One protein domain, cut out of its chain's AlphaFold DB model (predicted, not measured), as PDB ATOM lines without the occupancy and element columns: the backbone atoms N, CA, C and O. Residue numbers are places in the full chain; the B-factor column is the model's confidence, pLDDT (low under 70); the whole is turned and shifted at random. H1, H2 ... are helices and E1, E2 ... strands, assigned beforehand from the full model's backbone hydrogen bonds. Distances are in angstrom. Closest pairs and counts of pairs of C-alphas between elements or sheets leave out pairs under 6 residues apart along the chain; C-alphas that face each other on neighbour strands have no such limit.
ATOM      1  N   PHE A  29     -40.807 -25.006 -56.447       88.19
ATOM      2  CA  PHE A  29     -41.766 -25.776 -55.657       88.19
ATOM      3  C   PHE A  29     -42.878 -24.885 -55.091       88.19
ATOM      4  O   PHE A  29     -42.643 -23.754 -54.653       88.19
ATOM      5  N   SER A  30     -44.096 -25.419 -55.062       91.81
ATOM      6  CA  SER A  30     -45.220 -24.850 -54.329       91.81
ATOM      7  C   SER A  30     -45.376 -25.578 -52.998       91.81
ATOM      8  O   SER A  30     -45.904 -26.690 -52.935       91.81
ATOM      9  N   MET A  31     -44.918 -24.944 -51.917       91.38
ATOM     10  CA  MET A  31     -44.943 -25.542 -50.577       91.38
ATOM     11  C   MET A  31     -46.370 -25.838 -50.108       91.38
ATOM     12  O   MET A  31     -46.626 -26.922 -49.592       91.38
ATOM     13  N   GLY A  32     -47.298 -24.897 -50.325       91.19
ATOM     14  CA  GLY A  32     -48.711 -25.054 -49.967       91.19
ATOM     15  C   GLY A  32     -49.352 -26.235 -50.694       91.19
ATOM     16  O   GLY A  32     -49.786 -27.182 -50.043       91.19
ATOM     17  N   LYS A  33     -49.274 -26.247 -52.034       92.38
ATOM     18  CA  LYS A  33     -49.823 -27.337 -52.859       92.38
ATOM     19  C   LYS A  33     -49.180 -28.694 -52.528       92.38
ATOM     20  O   LYS A  33     -49.866 -29.707 -52.487       92.38
ATOM     21  N   THR A  34     -47.874 -28.729 -52.243       93.00
ATOM     22  CA  THR A  34     -47.173 -29.967 -51.843       93.00
ATOM     23  C   THR A  34     -47.692 -30.481 -50.498       93.00
ATOM     24  O   THR A  34     -47.919 -31.677 -50.332       93.00
ATOM     25  N   LYS A  35     -47.915 -29.588 -49.526       93.31
ATOM     26  CA  LYS A  35     -48.462 -29.951 -48.213       93.31
ATOM     27  C   LYS A  35     -49.899 -30.470 -48.323       93.31
ATOM     28  O   LYS A  35     -50.239 -31.444 -47.654       93.31
ATOM     29  N   GLU A  36     -50.711 -29.855 -49.177       92.75
ATOM     30  CA  GLU A  36     -52.072 -30.305 -49.492       92.75
ATOM     31  C   GLU A  36     -52.064 -31.684 -50.156       92.75
ATOM     32  O   GLU A  36     -52.744 -32.588 -49.675       92.75
ATOM     33  N   LYS A  37     -51.224 -31.907 -51.177       91.31
ATOM     34  CA  LYS A  37     -51.102 -33.229 -51.809       91.31
ATOM     35  C   LYS A  37     -50.577 -34.305 -50.880       91.31
ATOM     36  O   LYS A  37     -51.055 -35.434 -50.946       91.31
ATOM     37  N   LEU A  38     -49.662 -33.967 -49.978       92.31
ATOM     38  CA  LEU A  38     -49.249 -34.886 -48.924       92.31
ATOM     39  C   LEU A  38     -50.430 -35.252 -48.013       92.31
ATOM     40  O   LEU A  38     -50.607 -36.422 -47.691       92.31
ATOM     41  N   ALA A  39     -51.249 -34.277 -47.608       89.94
ATOM     42  CA  ALA A  39     -52.439 -34.540 -46.803       89.94
ATOM     43  C   ALA A  39     -53.450 -35.422 -47.546       89.94
ATOM     44  O   ALA A  39     -53.930 -36.405 -46.984       89.94
ATOM     45  N   GLU A  40     -53.722 -35.128 -48.820       89.69
ATOM     46  CA  GLU A  40     -54.581 -35.961 -49.660       89.69
ATOM     47  C   GLU A  40     -54.057 -37.395 -49.766       89.69
ATOM     48  O   GLU A  40     -54.830 -38.336 -49.606       89.69
ATOM     49  N   PHE A  41     -52.754 -37.574 -50.010       88.25
ATOM     50  CA  PHE A  41     -52.136 -38.896 -50.105       88.25
ATOM     51  C   PHE A  41     -52.398 -39.715 -48.839       88.25
ATOM     52  O   PHE A  41     -52.817 -40.869 -48.901       88.25
ATOM     53  N   PHE A  42     -52.179 -39.099 -47.680       85.56
ATOM     54  CA  PHE A  42     -52.365 -39.745 -46.389       85.56
ATOM     55  C   PHE A  42     -53.839 -40.082 -46.120       85.56
ATOM     56  O   PHE A  42     -54.130 -41.162 -45.606       85.56
ATOM     57  N   MET A  43     -54.771 -39.220 -46.537       83.56
ATOM     58  CA  MET A  43     -56.213 -39.420 -46.355       83.56
ATOM     59  C   MET A  43     -56.832 -40.477 -47.281       83.56
ATOM     60  O   MET A  43     -57.876 -41.030 -46.933       83.56
ATOM     61  N   ARG A  44     -56.214 -40.756 -48.435       83.12
ATOM     62  CA  ARG A  44     -56.699 -41.740 -49.423       83.12
ATOM     63  C   ARG A  44     -56.500 -43.195 -49.002       83.12
ATOM     64  O   ARG A  44     -57.117 -44.076 -49.586       83.12
ATOM     65  N   ASN A  45     -55.633 -43.465 -48.030       79.88
ATOM     66  CA  ASN A  45     -55.359 -44.829 -47.596       79.88
ATOM     67  C   ASN A  45     -56.391 -45.272 -46.544       79.88
ATOM     68  O   ASN A  45     -56.197 -45.062 -45.343       79.88
ATOM     69  N   GLU A  46     -57.507 -45.836 -47.017       78.69
ATOM     70  CA  GLU A  46     -58.625 -46.281 -46.174       78.69
ATOM     71  C   GLU A  46     -58.201 -47.339 -45.152       78.69
ATOM     72  O   GLU A  46     -58.544 -47.205 -43.982       78.69
ATOM     73  N   GLU A  47     -57.373 -48.314 -45.539       78.25
ATOM     74  CA  GLU A  47     -56.880 -49.363 -44.633       78.25
ATOM     75  C   GLU A  47     -56.155 -48.777 -43.417       78.25
ATOM     76  O   GLU A  47     -56.398 -49.158 -42.270       78.25
ATOM     77  N   VAL A  48     -55.272 -47.803 -43.650       76.94
ATOM     78  CA  VAL A  48     -54.529 -47.154 -42.567       76.94
ATOM     79  C   VAL A  48     -55.438 -46.282 -41.709       76.94
ATOM     80  O   VAL A  48     -55.212 -46.182 -40.502       76.94
ATOM     81  N   ARG A  49     -56.453 -45.646 -42.301       77.31
ATOM     82  CA  ARG A  49     -57.440 -44.868 -41.544       77.31
ATOM     83  C   ARG A  49     -58.250 -45.761 -40.616       77.31
ATOM     84  O   ARG A  49     -58.283 -45.467 -39.426       77.31
ATOM     85  N   THR A  50     -58.784 -46.867 -41.125       80.00
ATOM     86  CA  THR A  50     -59.510 -47.860 -40.328       80.00
ATOM     87  C   THR A  50     -58.640 -48.374 -39.183       80.00
ATOM     88  O   THR A  50     -59.050 -48.297 -38.028       80.00
ATOM     89  N   LEU A  51     -57.382 -48.744 -39.458       78.25
ATOM     90  CA  LEU A  51     -56.441 -49.172 -38.418       78.25
ATOM     91  C   LEU A  51     -56.204 -48.086 -37.352       78.25
ATOM     92  O   LEU A  51     -56.115 -48.384 -36.161       78.25
ATOM     93  N   CYS A  52     -56.071 -46.819 -37.757       75.81
ATOM     94  CA  CYS A  52     -55.901 -45.706 -36.818       75.81
ATOM     95  C   CYS A  52     -57.156 -45.462 -35.973       75.81
ATOM     96  O   CYS A  52     -57.027 -45.118 -34.799       75.81
ATOM     97  N   ASP A  53     -58.340 -45.606 -36.564       78.88
ATOM     98  CA  ASP A  53     -59.618 -45.380 -35.894       78.88
ATOM     99  C   ASP A  53     -59.925 -46.501 -34.890       78.88
ATOM    100  O   ASP A  53     -60.299 -46.213 -33.751       78.88
ATOM    101  N   GLU A  54     -59.656 -47.758 -35.252       82.00
ATOM    102  CA  GLU A  54     -59.762 -48.922 -34.359       82.00
ATOM    103  C   GLU A  54     -58.804 -48.814 -33.163       82.00
ATOM    104  O   GLU A  54     -59.176 -49.101 -32.025       82.00
ATOM    105  N   ASN A  55     -57.584 -48.318 -33.394       77.12
ATOM    106  CA  ASN A  55     -56.541 -48.208 -32.370       77.12
ATOM    107  C   ASN A  55     -56.408 -46.787 -31.791       77.12
ATOM    108  O   ASN A  55     -55.376 -46.427 -31.215       77.12
ATOM    109  N   LYS A  56     -57.448 -45.955 -31.918       75.44
ATOM    110  CA  LYS A  56     -57.415 -44.521 -31.569       75.44
ATOM    111  C   LYS A  56     -57.050 -44.242 -30.108       75.44
ATOM    112  O   LYS A  56     -56.490 -43.186 -29.815       75.44
ATOM    113  N   LYS A  57     -57.363 -45.178 -29.203       75.06
ATOM    114  CA  LYS A  57     -57.011 -45.101 -27.774       75.06
ATOM    115  C   LYS A  57     -55.521 -45.341 -27.520       75.06
ATOM    116  O   LYS A  57     -54.952 -44.681 -26.660       75.06
ATOM    117  N   GLU A  58     -54.900 -46.245 -28.271       73.38
ATOM    118  CA  GLU A  58     -53.489 -46.615 -28.095       73.38
ATOM    119  C   GLU A  58     -52.543 -45.688 -28.861       73.38
ATOM    120  O   GLU A  58     -51.470 -45.342 -28.368       73.38
ATOM    121  N   TYR A  59     -52.950 -45.236 -30.050       67.88
ATOM    122  CA  TYR A  59     -52.113 -44.408 -30.919       67.88
ATOM    123  C   TYR A  59     -52.813 -43.108 -31.326       67.88
ATOM    124  O   TYR A  59     -53.039 -42.862 -32.520       67.88
ATOM    125  N   PRO A  60     -53.124 -42.224 -30.360       67.44
ATOM    126  CA  PRO A  60     -53.705 -40.936 -30.680       67.44
ATOM    127  C   PRO A  60     -52.738 -40.170 -31.587       67.44
ATOM    128  O   PRO A  60     -51.561 -40.000 -31.275       67.44
ATOM    129  N   ARG A  61     -53.240 -39.685 -32.730       76.62
ATOM    130  CA  ARG A  61     -52.502 -38.808 -33.662       76.62
ATOM    131  C   ARG A  61     -51.332 -39.457 -34.417       76.62
ATOM    132  O   ARG A  61     -50.523 -38.733 -35.001       76.62
ATOM    133  N   MET A  62     -51.255 -40.788 -34.501       80.19
ATOM    134  CA  MET A  62     -50.226 -41.467 -35.312       80.19
ATOM    135  C   MET A  62     -50.174 -40.933 -36.749       80.19
ATOM    136  O   MET A  62     -49.095 -40.633 -37.256       80.19
ATOM    137  N   HIS A  63     -51.340 -40.738 -37.364       80.94
ATOM    138  CA  HIS A  63     -51.465 -40.195 -38.714       80.94
ATOM    139  C   HIS A  63     -50.781 -38.825 -38.865       80.94
ATOM    140  O   HIS A  63     -49.981 -38.620 -39.773       80.94
ATOM    141  N   GLN A  64     -51.021 -37.915 -37.917       85.31
ATOM    142  CA  GLN A  64     -50.458 -36.560 -37.913       85.31
ATOM    143  C   GLN A  64     -48.937 -36.584 -37.716       85.31
ATOM    144  O   GLN A  64     -48.207 -35.838 -38.367       85.31
ATOM    145  N   SER A  65     -48.444 -37.472 -36.847       87.56
ATOM    146  CA  SER A  65     -47.010 -37.639 -36.595       87.56
ATOM    147  C   SER A  65     -46.259 -38.179 -37.823       87.56
ATOM    148  O   SER A  65     -45.202 -37.661 -38.208       87.56
ATOM    149  N   LEU A  66     -46.833 -39.180 -38.500       89.50
ATOM    150  CA  LEU A  66     -46.276 -39.735 -39.734       89.50
ATOM    151  C   LEU A  66     -46.338 -38.726 -40.882       89.50
ATOM    152  O   LEU A  66     -45.353 -38.574 -41.601       89.50
ATOM    153  N   GLN A  67     -47.438 -37.981 -41.008       90.38
ATOM    154  CA  GLN A  67     -47.574 -36.912 -41.998       90.38
ATOM    155  C   GLN A  67     -46.551 -35.792 -41.764       90.38
ATOM    156  O   GLN A  67     -45.926 -35.327 -42.714       90.38
ATOM    157  N   SER A  68     -46.316 -35.395 -40.509       90.50
ATOM    158  CA  SER A  68     -45.267 -34.430 -40.154       90.50
ATOM    159  C   SER A  68     -43.880 -34.929 -40.570       90.50
ATOM    160  O   SER A  68     -43.116 -34.203 -41.203       90.50
ATOM    161  N   THR A  69     -43.581 -36.204 -40.303       91.75
ATOM    162  CA  THR A  69     -42.314 -36.829 -40.723       91.75
ATOM    163  C   THR A  69     -42.184 -36.852 -42.248       91.75
ATOM    164  O   THR A  69     -41.130 -36.517 -42.787       91.75
ATOM    165  N   GLY A  70     -43.262 -37.203 -42.956       92.56
ATOM    166  CA  GLY A  70     -43.328 -37.156 -44.415       92.56
ATOM    167  C   GLY A  70     -43.073 -35.750 -44.955       92.56
ATOM    168  O   GLY A  70     -42.250 -35.576 -45.850       92.56
ATOM    169  N   TRP A  71     -43.687 -34.730 -44.354       94.44
ATOM    170  CA  TRP A  71     -43.456 -33.333 -44.715       94.44
ATOM    171  C   TRP A  71     -41.995 -32.928 -44.515       94.44
ATOM    172  O   TRP A  71     -41.397 -32.333 -45.406       94.44
ATOM    173  N   GLN A  72     -41.387 -33.290 -43.384       92.94
ATOM    174  CA  GLN A  72     -39.980 -32.992 -43.116       92.94
ATOM    175  C   GLN A  72     -39.031 -33.689 -44.109       92.94
ATOM    176  O   GLN A  72     -38.028 -33.095 -44.510       92.94
ATOM    177  N   LEU A  73     -39.360 -34.900 -44.575       93.44
ATOM    178  CA  LEU A  73     -38.625 -35.565 -45.659       93.44
ATOM    179  C   LEU A  73     -38.735 -34.788 -46.981       93.44
ATOM    180  O   LEU A  73     -37.715 -34.546 -47.629       93.44
ATOM    181  N   LEU A  74     -39.938 -34.341 -47.357       94.19
ATOM    182  CA  LEU A  74     -40.134 -33.519 -48.559       94.19
ATOM    183  C   LEU A  74     -39.385 -32.183 -48.456       94.19
ATOM    184  O   LEU A  74     -38.715 -31.777 -49.405       94.19
ATOM    185  N   MET A  75     -39.432 -31.527 -47.293       92.50
ATOM    186  CA  MET A  75     -38.661 -30.313 -47.007       92.50
ATOM    187  C   MET A  75     -37.163 -30.548 -47.184       92.50
ATOM    188  O   MET A  75     -36.489 -29.758 -47.845       92.50
ATOM    189  N   TYR A  76     -36.639 -31.641 -46.623       92.00
ATOM    190  CA  TYR A  76     -35.234 -32.002 -46.773       92.00
ATOM    191  C   TYR A  76     -34.855 -32.150 -48.249       92.00
ATOM    192  O   TYR A  76     -33.839 -31.597 -48.680       92.00
ATOM    193  N   TYR A  77     -35.684 -32.853 -49.021       91.94
ATOM    194  CA  TYR A  77     -35.472 -33.056 -50.448       91.94
ATOM    195  C   TYR A  77     -35.479 -31.735 -51.228       91.94
ATOM    196  O   TYR A  77     -34.509 -31.420 -51.912       91.94
ATOM    197  N   MET A  78     -36.515 -30.910 -51.061       91.00
ATOM    198  CA  MET A  78     -36.638 -29.617 -51.745       91.00
ATOM    199  C   MET A  78     -35.502 -28.650 -51.379       91.00
ATOM    200  O   MET A  78     -35.022 -27.900 -52.233       91.00
ATOM    201  N   ASN A  79     -35.030 -28.659 -50.131       89.88
ATOM    202  CA  ASN A  79     -33.928 -27.804 -49.677       89.88
ATOM    203  C   ASN A  79     -32.560 -28.259 -50.200       89.88
ATOM    204  O   ASN A  79     -31.651 -27.439 -50.340       89.88
ATOM    205  N   ASN A  80     -32.410 -29.545 -50.512       88.56
ATOM    206  CA  ASN A  80     -31.162 -30.125 -51.000       88.56
ATOM    207  C   ASN A  80     -31.214 -30.534 -52.475       88.56
ATOM    208  O   ASN A  80     -30.280 -31.183 -52.937       88.56
ATOM    209  N   TRP A  81     -32.256 -30.133 -53.207       86.44
ATOM    210  CA  TRP A  81     -32.438 -30.476 -54.614       86.44
ATOM    211  C   TRP A  81     -31.169 -30.230 -55.435       86.44
ATOM    212  O   TRP A  81     -30.562 -29.158 -55.361       86.44
ATOM    213  N   GLY A  82     -30.790 -31.226 -56.232       79.12
ATOM    214  CA  GLY A  82     -29.622 -31.185 -57.111       79.12
ATOM    215  C   GLY A  82     -28.306 -31.529 -56.409       79.12
ATOM    216  O   GLY A  82     -27.298 -31.734 -57.081       79.12
ATOM    217  N   LYS A  83     -28.287 -31.651 -55.076       83.88
ATOM    218  CA  LYS A  83     -27.119 -32.158 -54.347       83.88
ATOM    219  C   LYS A  83     -27.065 -33.682 -54.422       83.88
ATOM    220  O   LYS A  83     -28.075 -34.355 -54.623       83.88
ATOM    221  N   SER A  84     -25.893 -34.254 -54.157       80.81
ATOM    222  CA  SER A  84     -25.715 -35.713 -54.064       80.81
ATOM    223  C   SER A  84     -26.646 -36.378 -53.041       80.81
ATOM    224  O   SER A  84     -26.998 -37.544 -53.205       80.81
ATOM    225  N   THR A  85     -27.080 -35.634 -52.019       83.81
ATOM    226  CA  THR A  85     -27.978 -36.105 -50.960       83.81
ATOM    227  C   THR A  85     -29.467 -36.031 -51.311       83.81
ATOM    228  O   THR A  85     -30.270 -36.644 -50.607       83.81
ATOM    229  N   ALA A  86     -29.851 -35.300 -52.363       86.94
ATOM    230  CA  ALA A  86     -31.235 -35.174 -52.817       86.94
ATOM    231  C   ALA A  86     -31.294 -34.892 -54.329       86.94
ATOM    232  O   ALA A  86     -31.185 -33.749 -54.780       86.94
ATOM    233  N   ARG A  87     -31.464 -35.953 -55.122       81.94
ATOM    234  CA  ARG A  87     -31.529 -35.891 -56.593       81.94
ATOM    235  C   ARG A  87     -32.388 -37.020 -57.148       81.94
ATOM    236  O   ARG A  87     -32.448 -38.076 -56.527       81.94
ATOM    237  N   ASN A  88     -32.997 -36.826 -58.317       80.31
ATOM    238  CA  ASN A  88     -33.804 -37.843 -59.013       80.31
ATOM    239  C   ASN A  88     -34.888 -38.468 -58.112       80.31
ATOM    240  O   ASN A  88     -35.057 -39.686 -58.072       80.31
ATOM    241  N   TYR A  89     -35.544 -37.635 -57.303       86.62
ATOM    242  CA  TYR A  89     -36.529 -38.031 -56.292       86.62
ATOM    243  C   TYR A  89     -35.995 -38.986 -55.216       86.62
ATOM    244  O   TYR A  89     -36.767 -39.547 -54.448       86.62
ATOM    245  N   GLU A  90     -34.676 -39.151 -55.104       88.56
ATOM    246  CA  GLU A  90     -34.020 -39.925 -54.055       88.56
ATOM    247  C   GLU A  90     -33.471 -38.994 -52.966       88.56
ATOM    248  O   GLU A  90     -32.710 -38.067 -53.245       88.56
ATOM    249  N   ILE A  91     -33.787 -39.293 -51.707       90.06
ATOM    250  CA  ILE A  91     -33.103 -38.780 -50.517       90.06
ATOM    251  C   ILE A  91     -32.038 -39.796 -50.114       90.06
ATOM    252  O   ILE A  91     -32.354 -40.963 -49.886       90.06
ATOM    253  N   ARG A  92     -30.790 -39.351 -49.960       89.06
ATOM    254  CA  ARG A  92     -29.671 -40.154 -49.447       89.06
ATOM    255  C   ARG A  92     -29.184 -39.551 -48.142       89.06
ATOM    256  O   ARG A  92     -28.634 -38.448 -48.133       89.06
ATOM    257  N   ILE A  93     -29.423 -40.246 -47.032       87.75
ATOM    258  CA  ILE A  93     -29.156 -39.701 -45.698       87.75
ATOM    259  C   ILE A  93     -28.916 -40.800 -44.658       87.75
ATOM    260  O   ILE A  93     -29.352 -41.934 -44.821       87.75
ATOM    261  N   THR A  94     -28.205 -40.490 -43.576       87.88
ATOM    262  CA  THR A  94     -28.129 -41.346 -42.380       87.88
ATOM    263  C   THR A  94     -29.181 -40.912 -41.364       87.88
ATOM    264  O   THR A  94     -29.537 -39.738 -41.296       87.88
ATOM    265  N   TYR A  95     -29.649 -41.816 -40.502       88.62
ATOM    266  CA  TYR A  95     -30.619 -41.439 -39.466       88.62
ATOM    267  C   TYR A  95     -30.114 -40.316 -38.541       88.62
ATOM    268  O   TYR A  95     -30.906 -39.473 -38.126       88.62
ATOM    269  N   SER A  96     -28.807 -40.257 -38.261       87.12
ATOM    270  CA  SER A  96     -28.203 -39.190 -37.452       87.12
ATOM    271  C   SER A  96     -28.287 -37.821 -38.134       87.12
ATOM    272  O   SER A  96     -28.650 -36.837 -37.494       87.12
ATOM    273  N   TYR A  97     -28.010 -37.745 -39.441       87.56
ATOM    274  CA  TYR A  97     -28.156 -36.495 -40.193       87.56
ATOM    275  C   TYR A  97     -29.613 -36.116 -40.420       87.56
ATOM    276  O   TYR A  97     -29.937 -34.932 -40.384       87.56
ATOM    277  N   LEU A  98     -30.496 -37.100 -40.592       87.50
ATOM    278  CA  LEU A  98     -31.927 -36.848 -40.701       87.50
ATOM    279  C   LEU A  98     -32.478 -36.238 -39.410       87.50
ATOM    280  O   LEU A  98     -33.180 -35.235 -39.459       87.50
ATOM    281  N   ARG A  99     -32.085 -36.783 -38.253       89.31
ATOM    282  CA  ARG A  99     -32.428 -36.222 -36.943       89.31
ATOM    283  C   ARG A  99     -31.985 -34.766 -36.812       89.31
ATOM    284  O   ARG A  99     -32.788 -33.921 -36.426       89.31
ATOM    285  N   ARG A 100     -30.739 -34.467 -37.191       88.25
ATOM    286  CA  ARG A 100     -30.214 -33.096 -37.169       88.25
ATOM    287  C   ARG A 100     -30.982 -32.172 -38.118       88.25
ATOM    288  O   ARG A 100     -31.278 -31.043 -37.755       88.25
ATOM    289  N   ALA A 101     -31.346 -32.652 -39.308       85.25
ATOM    290  CA  ALA A 101     -32.155 -31.892 -40.261       85.25
ATOM    291  C   ALA A 101     -33.568 -31.590 -39.734       85.25
ATOM    292  O   ALA A 101     -34.197 -30.635 -40.181       85.25
ATOM    293  N   PHE A 102     -34.067 -32.394 -38.792       85.75
ATOM    294  CA  PHE A 102     -35.369 -32.219 -38.146       85.75
ATOM    295  C   PHE A 102     -35.249 -31.466 -36.806       85.75
ATOM    296  O   PHE A 102     -36.140 -31.561 -35.961       85.75
ATOM    297  N   ASN A 103     -34.147 -30.729 -36.606       82.88
ATOM    298  CA  ASN A 103     -33.838 -29.948 -35.403       82.88
ATOM    299  C   ASN A 103     -33.884 -30.772 -34.106       82.88
ATOM    300  O   ASN A 103     -34.385 -30.302 -33.089       82.88
ATOM    301  N   ASP A 104     -33.427 -32.028 -34.161       78.81
ATOM    302  CA  ASP A 104     -33.402 -32.954 -33.021       78.81
ATOM    303  C   ASP A 104     -34.769 -33.202 -32.354       78.81
ATOM    304  O   ASP A 104     -34.833 -33.818 -31.289       78.81
ATOM    305  N   GLY A 105     -35.874 -32.822 -33.012       73.12
ATOM    306  CA  GLY A 105     -37.234 -32.905 -32.469       73.12
ATOM    307  C   GLY A 105     -37.755 -34.329 -32.239       73.12
ATOM    308  O   GLY A 105     -38.829 -34.510 -31.674       73.12
ATOM    309  N   CYS A 106     -37.015 -35.354 -32.666       81.19
ATOM    310  CA  CYS A 106     -37.307 -36.752 -32.362       81.19
ATOM    311  C   CYS A 106     -36.024 -37.590 -32.263       81.19
ATOM    312  O   CYS A 106     -34.990 -37.275 -32.858       81.19
ATOM    313  N   CYS A 107     -36.071 -38.677 -31.490       88.75
ATOM    314  CA  CYS A 107     -34.938 -39.589 -31.368       88.75
ATOM    315  C   CYS A 107     -34.812 -40.500 -32.604       88.75
ATOM    316  O   CYS A 107     -35.764 -40.717 -33.358       88.75
ATOM    317  N   ILE A 108     -33.624 -41.082 -32.802       90.75
ATOM    318  CA  ILE A 108     -33.340 -41.964 -33.948       90.75
ATOM    319  C   ILE A 108     -34.280 -43.178 -33.983       90.75
ATOM    320  O   ILE A 108     -34.683 -43.604 -35.064       90.75
ATOM    321  N   ALA A 109     -34.644 -43.736 -32.823       89.88
ATOM    322  CA  ALA A 109     -35.556 -44.876 -32.747       89.88
ATOM    323  C   ALA A 109     -36.948 -44.525 -33.299       89.88
ATOM    324  O   ALA A 109     -37.492 -45.266 -34.118       89.88
ATOM    325  N   THR A 110     -37.473 -43.351 -32.940       89.56
ATOM    326  CA  THR A 110     -38.742 -42.838 -33.467       89.56
ATOM    327  C   THR A 110     -38.665 -42.594 -34.970       89.56
ATOM    328  O   THR A 110     -39.560 -43.025 -35.691       89.56
ATOM    329  N   LEU A 111     -37.575 -42.004 -35.476       90.00
ATOM    330  CA  LEU A 111     -37.376 -41.816 -36.921       90.00
ATOM    331  C   LEU A 111     -37.366 -43.136 -37.688       90.00
ATOM    332  O   LEU A 111     -38.024 -43.250 -38.720       90.00
ATOM    333  N   LYS A 112     -36.647 -44.142 -37.178       91.25
ATOM    334  CA  LYS A 112     -36.637 -45.491 -37.758       91.25
ATOM    335  C   LYS A 112     -38.044 -46.079 -37.790       91.25
ATOM    336  O   LYS A 112     -38.463 -46.594 -38.822       91.25
ATOM    337  N   ASN A 113     -38.781 -45.968 -36.685       90.56
ATOM    338  CA  ASN A 113     -40.156 -46.450 -36.605       90.56
ATOM    339  C   ASN A 113     -41.068 -45.728 -37.609       90.56
ATOM    340  O   ASN A 113     -41.798 -46.375 -38.352       90.56
ATOM    341  N   HIS A 114     -40.988 -44.399 -37.687       90.88
ATOM    342  CA  HIS A 114     -41.785 -43.612 -38.624       90.88
ATOM    343  C   HIS A 114     -41.463 -43.958 -40.075       90.88
ATOM    344  O   HIS A 114     -42.381 -44.223 -40.842       90.88
ATOM    345  N   ILE A 115     -40.183 -44.032 -40.447       90.81
ATOM    346  CA  ILE A 115     -39.771 -44.422 -41.801       90.81
ATOM    347  C   ILE A 115     -40.269 -45.833 -42.133       90.81
ATOM    348  O   ILE A 115     -40.831 -46.039 -43.203       90.81
ATOM    349  N   ASN A 116     -40.150 -46.790 -41.210       89.75
ATOM    350  CA  ASN A 116     -40.671 -48.142 -41.414       89.75
ATOM    351  C   ASN A 116     -42.195 -48.160 -41.604       89.75
ATOM    352  O   ASN A 116     -42.690 -48.881 -42.470       89.75
ATOM    353  N   LYS A 117     -42.941 -47.365 -40.829       88.38
ATOM    354  CA  LYS A 117     -44.395 -47.225 -40.990       88.38
ATOM    355  C   LYS A 117     -44.752 -46.579 -42.325       88.38
ATOM    356  O   LYS A 117     -45.616 -47.096 -43.019       88.38
ATOM    357  N   LEU A 118     -44.055 -45.519 -42.731       90.19
ATOM    358  CA  LEU A 118     -44.242 -44.889 -44.040       90.19
ATOM    359  C   LEU A 118     -44.001 -45.887 -45.185       90.19
ATOM    360  O   LEU A 118     -44.822 -45.981 -46.086       90.19
ATOM    361  N   LEU A 119     -42.940 -46.693 -45.109       89.31
ATOM    362  CA  LEU A 119     -42.624 -47.714 -46.117       89.31
ATOM    363  C   LEU A 119     -43.660 -48.845 -46.191       89.31
ATOM    364  O   LEU A 119     -43.935 -49.360 -47.273       89.31
ATOM    365  N   ARG A 120     -44.193 -49.283 -45.043       86.25
ATOM    366  CA  ARG A 120     -45.084 -50.453 -44.966       86.25
ATOM    367  C   ARG A 120     -46.553 -50.103 -45.162       86.25
ATOM    368  O   ARG A 120     -47.250 -50.823 -45.869       86.25
ATOM    369  N   MET A 121     -47.001 -49.039 -44.505       83.62
ATOM    370  CA  MET A 121     -48.407 -48.646 -44.418       83.62
ATOM    371  C   MET A 121     -48.782 -47.661 -45.527       83.62
ATOM    372  O   MET A 121     -49.843 -47.782 -46.121       83.62
ATOM    373  N   TYR A 122     -47.890 -46.726 -45.860       82.38
ATOM    374  CA  TYR A 122     -48.114 -45.700 -46.884       82.38
ATOM    375  C   TYR A 122     -47.348 -46.036 -48.167       82.38
ATOM    376  O   TYR A 122     -46.572 -45.228 -48.685       82.38
ATOM    377  N   LYS A 123     -47.557 -47.262 -48.668       79.00
ATOM    378  CA  LYS A 123     -46.942 -47.738 -49.915       79.00
ATOM    379  C   LYS A 123     -47.210 -46.740 -51.040       79.00
ATOM    380  O   LYS A 123     -48.315 -46.227 -51.170       79.00
ATOM    381  N   GLY A 124     -46.187 -46.466 -51.840       81.44
ATOM    382  CA  GLY A 124     -46.241 -45.455 -52.895       81.44
ATOM    383  C   GLY A 124     -45.541 -44.161 -52.494       81.44
ATOM    384  O   GLY A 124     -44.681 -43.733 -53.246       81.44
ATOM    385  N   PHE A 125     -45.784 -43.618 -51.290       87.00
ATOM    386  CA  PHE A 125     -45.222 -42.320 -50.871       87.00
ATOM    387  C   PHE A 125     -43.693 -42.306 -50.851       87.00
ATOM    388  O   PHE A 125     -43.060 -41.402 -51.396       87.00
ATOM    389  N   ILE A 126     -43.103 -43.307 -50.195       89.12
ATOM    390  CA  ILE A 126     -41.665 -43.546 -50.214       89.12
ATOM    391  C   ILE A 126     -41.383 -45.026 -50.443       89.12
ATOM    392  O   ILE A 126     -42.108 -45.898 -49.964       89.12
ATOM    393  N   THR A 127     -40.291 -45.316 -51.141       86.62
ATOM    394  CA  THR A 127     -39.776 -46.676 -51.331       86.62
ATOM    395  C   THR A 127     -38.315 -46.748 -50.901       86.62
ATOM    396  O   THR A 127     -37.533 -45.824 -51.129       86.62
ATOM    397  N   ALA A 128     -37.945 -47.833 -50.217       78.94
ATOM    398  CA  ALA A 128     -36.593 -48.016 -49.705       78.94
ATOM    399  C   ALA A 128     -35.687 -48.645 -50.764       78.94
ATOM    400  O   ALA A 128     -36.032 -49.643 -51.394       78.94
ATOM    401  N   LYS A 129     -34.480 -48.096 -50.894       72.00
ATOM    402  CA  LYS A 129     -33.380 -48.656 -51.675       72.00
ATOM    403  C   LYS A 129     -32.189 -48.825 -50.729       72.00
ATOM    404  O   LYS A 129     -31.668 -47.867 -50.166       72.00
ATOM    405  N   HIS A 130     -31.792 -50.071 -50.483       61.03
ATOM    406  CA  HIS A 130     -30.886 -50.412 -49.374       61.03
ATOM    407  C   HIS A 130     -29.389 -50.311 -49.701       61.03
ATOM    408  O   HIS A 130     -28.557 -50.567 -48.834       61.03
ATOM    409  N   ARG A 131     -29.017 -49.943 -50.933       59.06
ATOM    410  CA  ARG A 131     -27.611 -49.812 -51.342       59.06
ATOM    411  C   ARG A 131     -27.338 -48.407 -51.862       59.06
ATOM    412  O   ARG A 131     -27.812 -48.029 -52.933       59.06
ATOM    413  N   GLY A 132     -26.561 -47.645 -51.099       60.50
ATOM    414  CA  GLY A 132     -26.100 -46.319 -51.485       60.50
ATOM    415  C   GLY A 132     -25.044 -45.774 -50.531       60.50
ATOM    416  O   GLY A 132     -25.113 -45.973 -49.319       60.50
ATOM    417  N   GLY A 133     -24.074 -45.065 -51.098       65.06
ATOM    418  CA  GLY A 133     -23.190 -44.174 -50.363       65.06
ATOM    419  C   GLY A 133     -23.769 -42.768 -50.309       65.06
ATOM    420  O   GLY A 133     -24.421 -42.328 -51.264       65.06
ATOM    421  N   LEU A 134     -23.477 -42.047 -49.228       64.69
ATOM    422  CA  LEU A 134     -23.742 -40.607 -49.128       64.69
ATOM    423  C   LEU A 134     -22.981 -39.789 -50.192       64.69
ATOM    424  O   LEU A 134     -23.349 -38.647 -50.452       64.69
ATOM    425  N   GLY A 135     -21.951 -40.372 -50.824       57.69
ATOM    426  CA  GLY A 135     -21.164 -39.706 -51.865       57.69
ATOM    427  C   GLY A 135     -20.480 -38.439 -51.352       57.69
ATOM    428  O   GLY A 135     -20.367 -37.463 -52.088       57.69
ATOM    429  N   LEU A 136     -20.097 -38.427 -50.071       61.03
ATOM    430  CA  LEU A 136     -19.252 -37.380 -49.507       61.03
ATOM    431  C   LEU A 136     -17.846 -37.565 -50.073       61.03
ATOM    432  O   LEU A 136     -17.408 -38.704 -50.233       61.03
ATOM    433  N   LYS A 137     -17.163 -36.453 -50.374       53.91
ATOM    434  CA  LYS A 137     -15.881 -36.443 -51.100       53.91
ATOM    435  C   LYS A 137     -14.826 -37.391 -50.510       53.91
ATOM    436  O   LYS A 137     -14.045 -37.934 -51.279       53.91
ATOM    437  N   ASP A 138     -14.900 -37.675 -49.206       52.12
ATOM    438  CA  ASP A 138     -13.868 -38.432 -48.488       52.12
ATOM    439  C   ASP A 138     -14.405 -39.626 -47.672       52.12
ATOM    440  O   ASP A 138     -13.638 -40.308 -46.995       52.12
ATOM    441  N   GLN A 139     -15.718 -39.903 -47.697       55.66
ATOM    442  CA  GLN A 139     -16.319 -40.985 -46.902       55.66
ATOM    443  C   GLN A 139     -17.504 -41.648 -47.608       55.66
ATOM    444  O   GLN A 139     -18.554 -41.039 -47.837       55.66
ATOM    445  N   ASN A 140     -17.373 -42.948 -47.882       63.00
ATOM    446  CA  ASN A 140     -18.472 -43.776 -48.369       63.00
ATOM    447  C   ASN A 140     -19.295 -44.335 -47.197       63.00
ATOM    448  O   ASN A 140     -19.332 -45.539 -46.949       63.00
ATOM    449  N   THR A 141     -19.930 -43.445 -46.436       72.50
ATOM    450  CA  THR A 141     -20.784 -43.837 -45.310       72.50
ATOM    451  C   THR A 141     -22.068 -44.471 -45.833       72.50
ATOM    452  O   THR A 141     -22.782 -43.863 -46.641       72.50
ATOM    453  N   ALA A 142     -22.373 -45.679 -45.350       77.31
ATOM    454  CA  ALA A 142     -23.626 -46.359 -45.647       77.31
ATOM    455  C   ALA A 142     -24.811 -45.470 -45.247       77.31
ATOM    456  O   ALA A 142     -24.868 -44.931 -44.140       77.31
ATOM    457  N   CYS A 143     -25.760 -45.302 -46.163       83.94
ATOM    458  CA  CYS A 143     -26.920 -44.449 -45.958       83.94
ATOM    459  C   CYS A 143     -28.203 -45.168 -46.358       83.94
ATOM    460  O   CYS A 143     -28.179 -46.150 -47.102       83.94
ATOM    461  N   ILE A 144     -29.332 -44.669 -45.859       86.69
ATOM    462  CA  ILE A 144     -30.626 -45.057 -46.402       86.69
ATOM    463  C   ILE A 144     -30.880 -44.233 -47.662       86.69
ATOM    464  O   ILE A 144     -30.620 -43.026 -47.687       86.69
ATOM    465  N   VAL A 145     -31.381 -44.893 -48.703       89.00
ATOM    466  CA  VAL A 145     -31.865 -44.227 -49.909       89.00
ATOM    467  C   VAL A 145     -33.380 -44.375 -49.941       89.00
ATOM    468  O   VAL A 145     -33.899 -45.490 -49.972       89.00
ATOM    469  N   LEU A 146     -34.088 -43.252 -49.885       90.88
ATOM    470  CA  LEU A 146     -35.547 -43.193 -49.929       90.88
ATOM    471  C   LEU A 146     -35.960 -42.541 -51.242       90.88
ATOM    472  O   LEU A 146     -35.612 -41.386 -51.476       90.88
ATOM    473  N   LYS A 147     -36.685 -43.260 -52.096       90.62
ATOM    474  CA  LYS A 147     -37.262 -42.697 -53.319       90.62
ATOM    475  C   LYS A 147     -38.667 -42.189 -53.017       90.62
ATOM    476  O   LYS A 147     -39.507 -42.969 -52.580       90.62
ATOM    477  N   ILE A 148     -38.877 -40.895 -53.222       91.50
ATOM    478  CA  ILE A 148     -40.133 -40.171 -53.018       91.50
ATOM    479  C   ILE A 148     -41.032 -40.365 -54.240       91.50
ATOM    480  O   ILE A 148     -40.539 -40.394 -55.370       91.50
ATOM    481  N   ASP A 149     -42.340 -40.446 -54.015       89.00
ATOM    482  CA  ASP A 149     -43.344 -40.287 -55.063       89.00
ATOM    483  C   ASP A 149     -43.314 -38.857 -55.635       89.00
ATOM    484  O   ASP A 149     -43.669 -37.899 -54.933       89.00
ATOM    485  N   PRO A 150     -42.915 -38.671 -56.903       86.38
ATOM    486  CA  PRO A 150     -42.839 -37.345 -57.493       86.38
ATOM    487  C   PRO A 150     -44.217 -36.678 -57.611       86.38
ATOM    488  O   PRO A 150     -44.276 -35.454 -57.638       86.38
ATOM    489  N   THR A 151     -45.326 -37.431 -57.609       86.94
ATOM    490  CA  THR A 151     -46.683 -36.863 -57.713       86.94
ATOM    491  C   THR A 151     -47.101 -36.072 -56.471       86.94
ATOM    492  O   THR A 151     -47.957 -35.187 -56.546       86.94
ATOM    493  N   VAL A 152     -46.469 -36.340 -55.324       90.31
ATOM    494  CA  VAL A 152     -46.708 -35.592 -54.085       90.31
ATOM    495  C   VAL A 152     -45.989 -34.239 -54.112       90.31
ATOM    496  O   VAL A 152     -46.452 -33.286 -53.483       90.31
ATOM    497  N   LEU A 153     -44.892 -34.116 -54.868       89.50
ATOM    498  CA  LEU A 153     -44.180 -32.854 -55.065       89.50
ATOM    499  C   LEU A 153     -44.939 -31.980 -56.063       89.50
ATOM    500  O   LEU A 153     -45.137 -32.360 -57.211       89.50
ATOM    501  N   GLN A 154     -45.343 -30.790 -55.623       91.00
ATOM    502  CA  GLN A 154     -46.072 -29.852 -56.467       91.00
ATOM    503  C   GLN A 154     -45.186 -28.672 -56.841       91.00
ATOM    504  O   GLN A 154     -44.560 -28.022 -55.997       91.00
ATOM    505  N   PHE A 155     -45.177 -28.363 -58.126       88.38
ATOM    506  CA  PHE A 155     -44.438 -27.276 -58.738       88.38
ATOM    507  C   PHE A 155     -45.369 -26.085 -58.974       88.38
ATOM    508  O   PHE A 155     -46.586 -26.234 -59.114       88.38
ATOM    509  N   LYS A 156     -44.809 -24.873 -58.987       87.38
ATOM    510  CA  LYS A 156     -45.558 -23.666 -59.361       87.38
ATOM    511  C   LYS A 156     -45.954 -23.691 -60.835       87.38
ATOM    512  O   LYS A 156     -46.997 -23.152 -61.178       87.38
ATOM    513  N   ASP A 157     -45.130 -24.319 -61.669       85.56
ATOM    514  CA  ASP A 157     -45.431 -24.555 -63.076       85.56
ATOM    515  C   ASP A 157     -46.333 -25.786 -63.230       85.56
ATOM    516  O   ASP A 157     -45.950 -26.910 -62.898       85.56
TER     517      ASP A 157
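AT A GLANCE: This is residues 29 to 157 of the 228 residues of an uncharacterized protein of Runella defluvii (UniProt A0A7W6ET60). The long helix H3 crosses one face of a small three-stranded sheet, and H5 packs on the same face, crossing H3 nearly at a right angle. H1 packs on H3 away from the sheet, H4 adjoins H5, and H2 and the loop of residues 130 to 143 lie at opposite ends of the longest span. The printed part has 129 residues and is mostly helix, with five named helices and three named strands in the order H1 H2 H3 E1 H4 H5 E2 E3; the sheet runs E1 E3 E2, antiparallel throughout. The whole is compact, with a radius of gyration of the C-alphas of 14.9 A and spans of 49 by 38 by 25 A.

HOW THE PARTS SIT: H1, residues 31 to 43, touches residues 63 to 71 of H3, residues 62 to 80, closest at the C-alphas of Lys 35 and Trp 71, 7.0 A apart; they run opposite ways at a steep tilt of 36 degrees, only just steep. H2, residues 46 to 54, is close to but not clearly touching H3, with the C-alphas of Cys 52 and Met 62 closest at 7.2 A. H3 is on the sheet of E1, residues 90 to 93, E3, residues 144 to 148, and E2, residues 126 to 129, at a height over the sheet of 10.2 A. It runs across the strands, at 85 degrees to E1 on the local plane. E1 and E3 are antiparallel, with N 91 and O 146 within hydrogen-bond range at 2.8 A. E2 and E3 form a hairpin, with N 129 and O 145 at 2.8 A. H4, residues 95 to 101, touches H5, residues 108 to 121, about perpendicular at 81 degrees, closest at the C-alphas of Tyr 95 and Ile 108, 6.2 A apart. H5 touches H3 about perpendicular at 80 degrees, the C-alphas of Leu 66 and His 114 being closest at 6.0 A. H3 and H5 make two layers with the sheet, helices on one face of it. E1, H4, H5 and E2 form a split strand-helix-strand unit, two strands running the same way with E3 between them, and its crossover is right-handed. In H1, H2, H3, H4 and H5 every O i to N i+4 pair is within hydrogen-bond range.

IN THESE COORDINATES: H1 begins at C-alpha 31, (-44.943, -25.542, -50.577), and is 18.4 A long. H3 measures 27.2 A, H5 19.5 A and E3 12.6 A. E3 ends at C-alpha 148, (-40.133, -40.171, -53.018).

THE WHOLE: The two C-alphas farthest apart are those of Glu 54 and Asp 138, at 49.2 A. The printed part has no cut, and the link from E2 to E3, 14 residues, is long. The mean pLDDT of the printed part is 83.6; residues 59 to 60 and 130 to 140 are under 70.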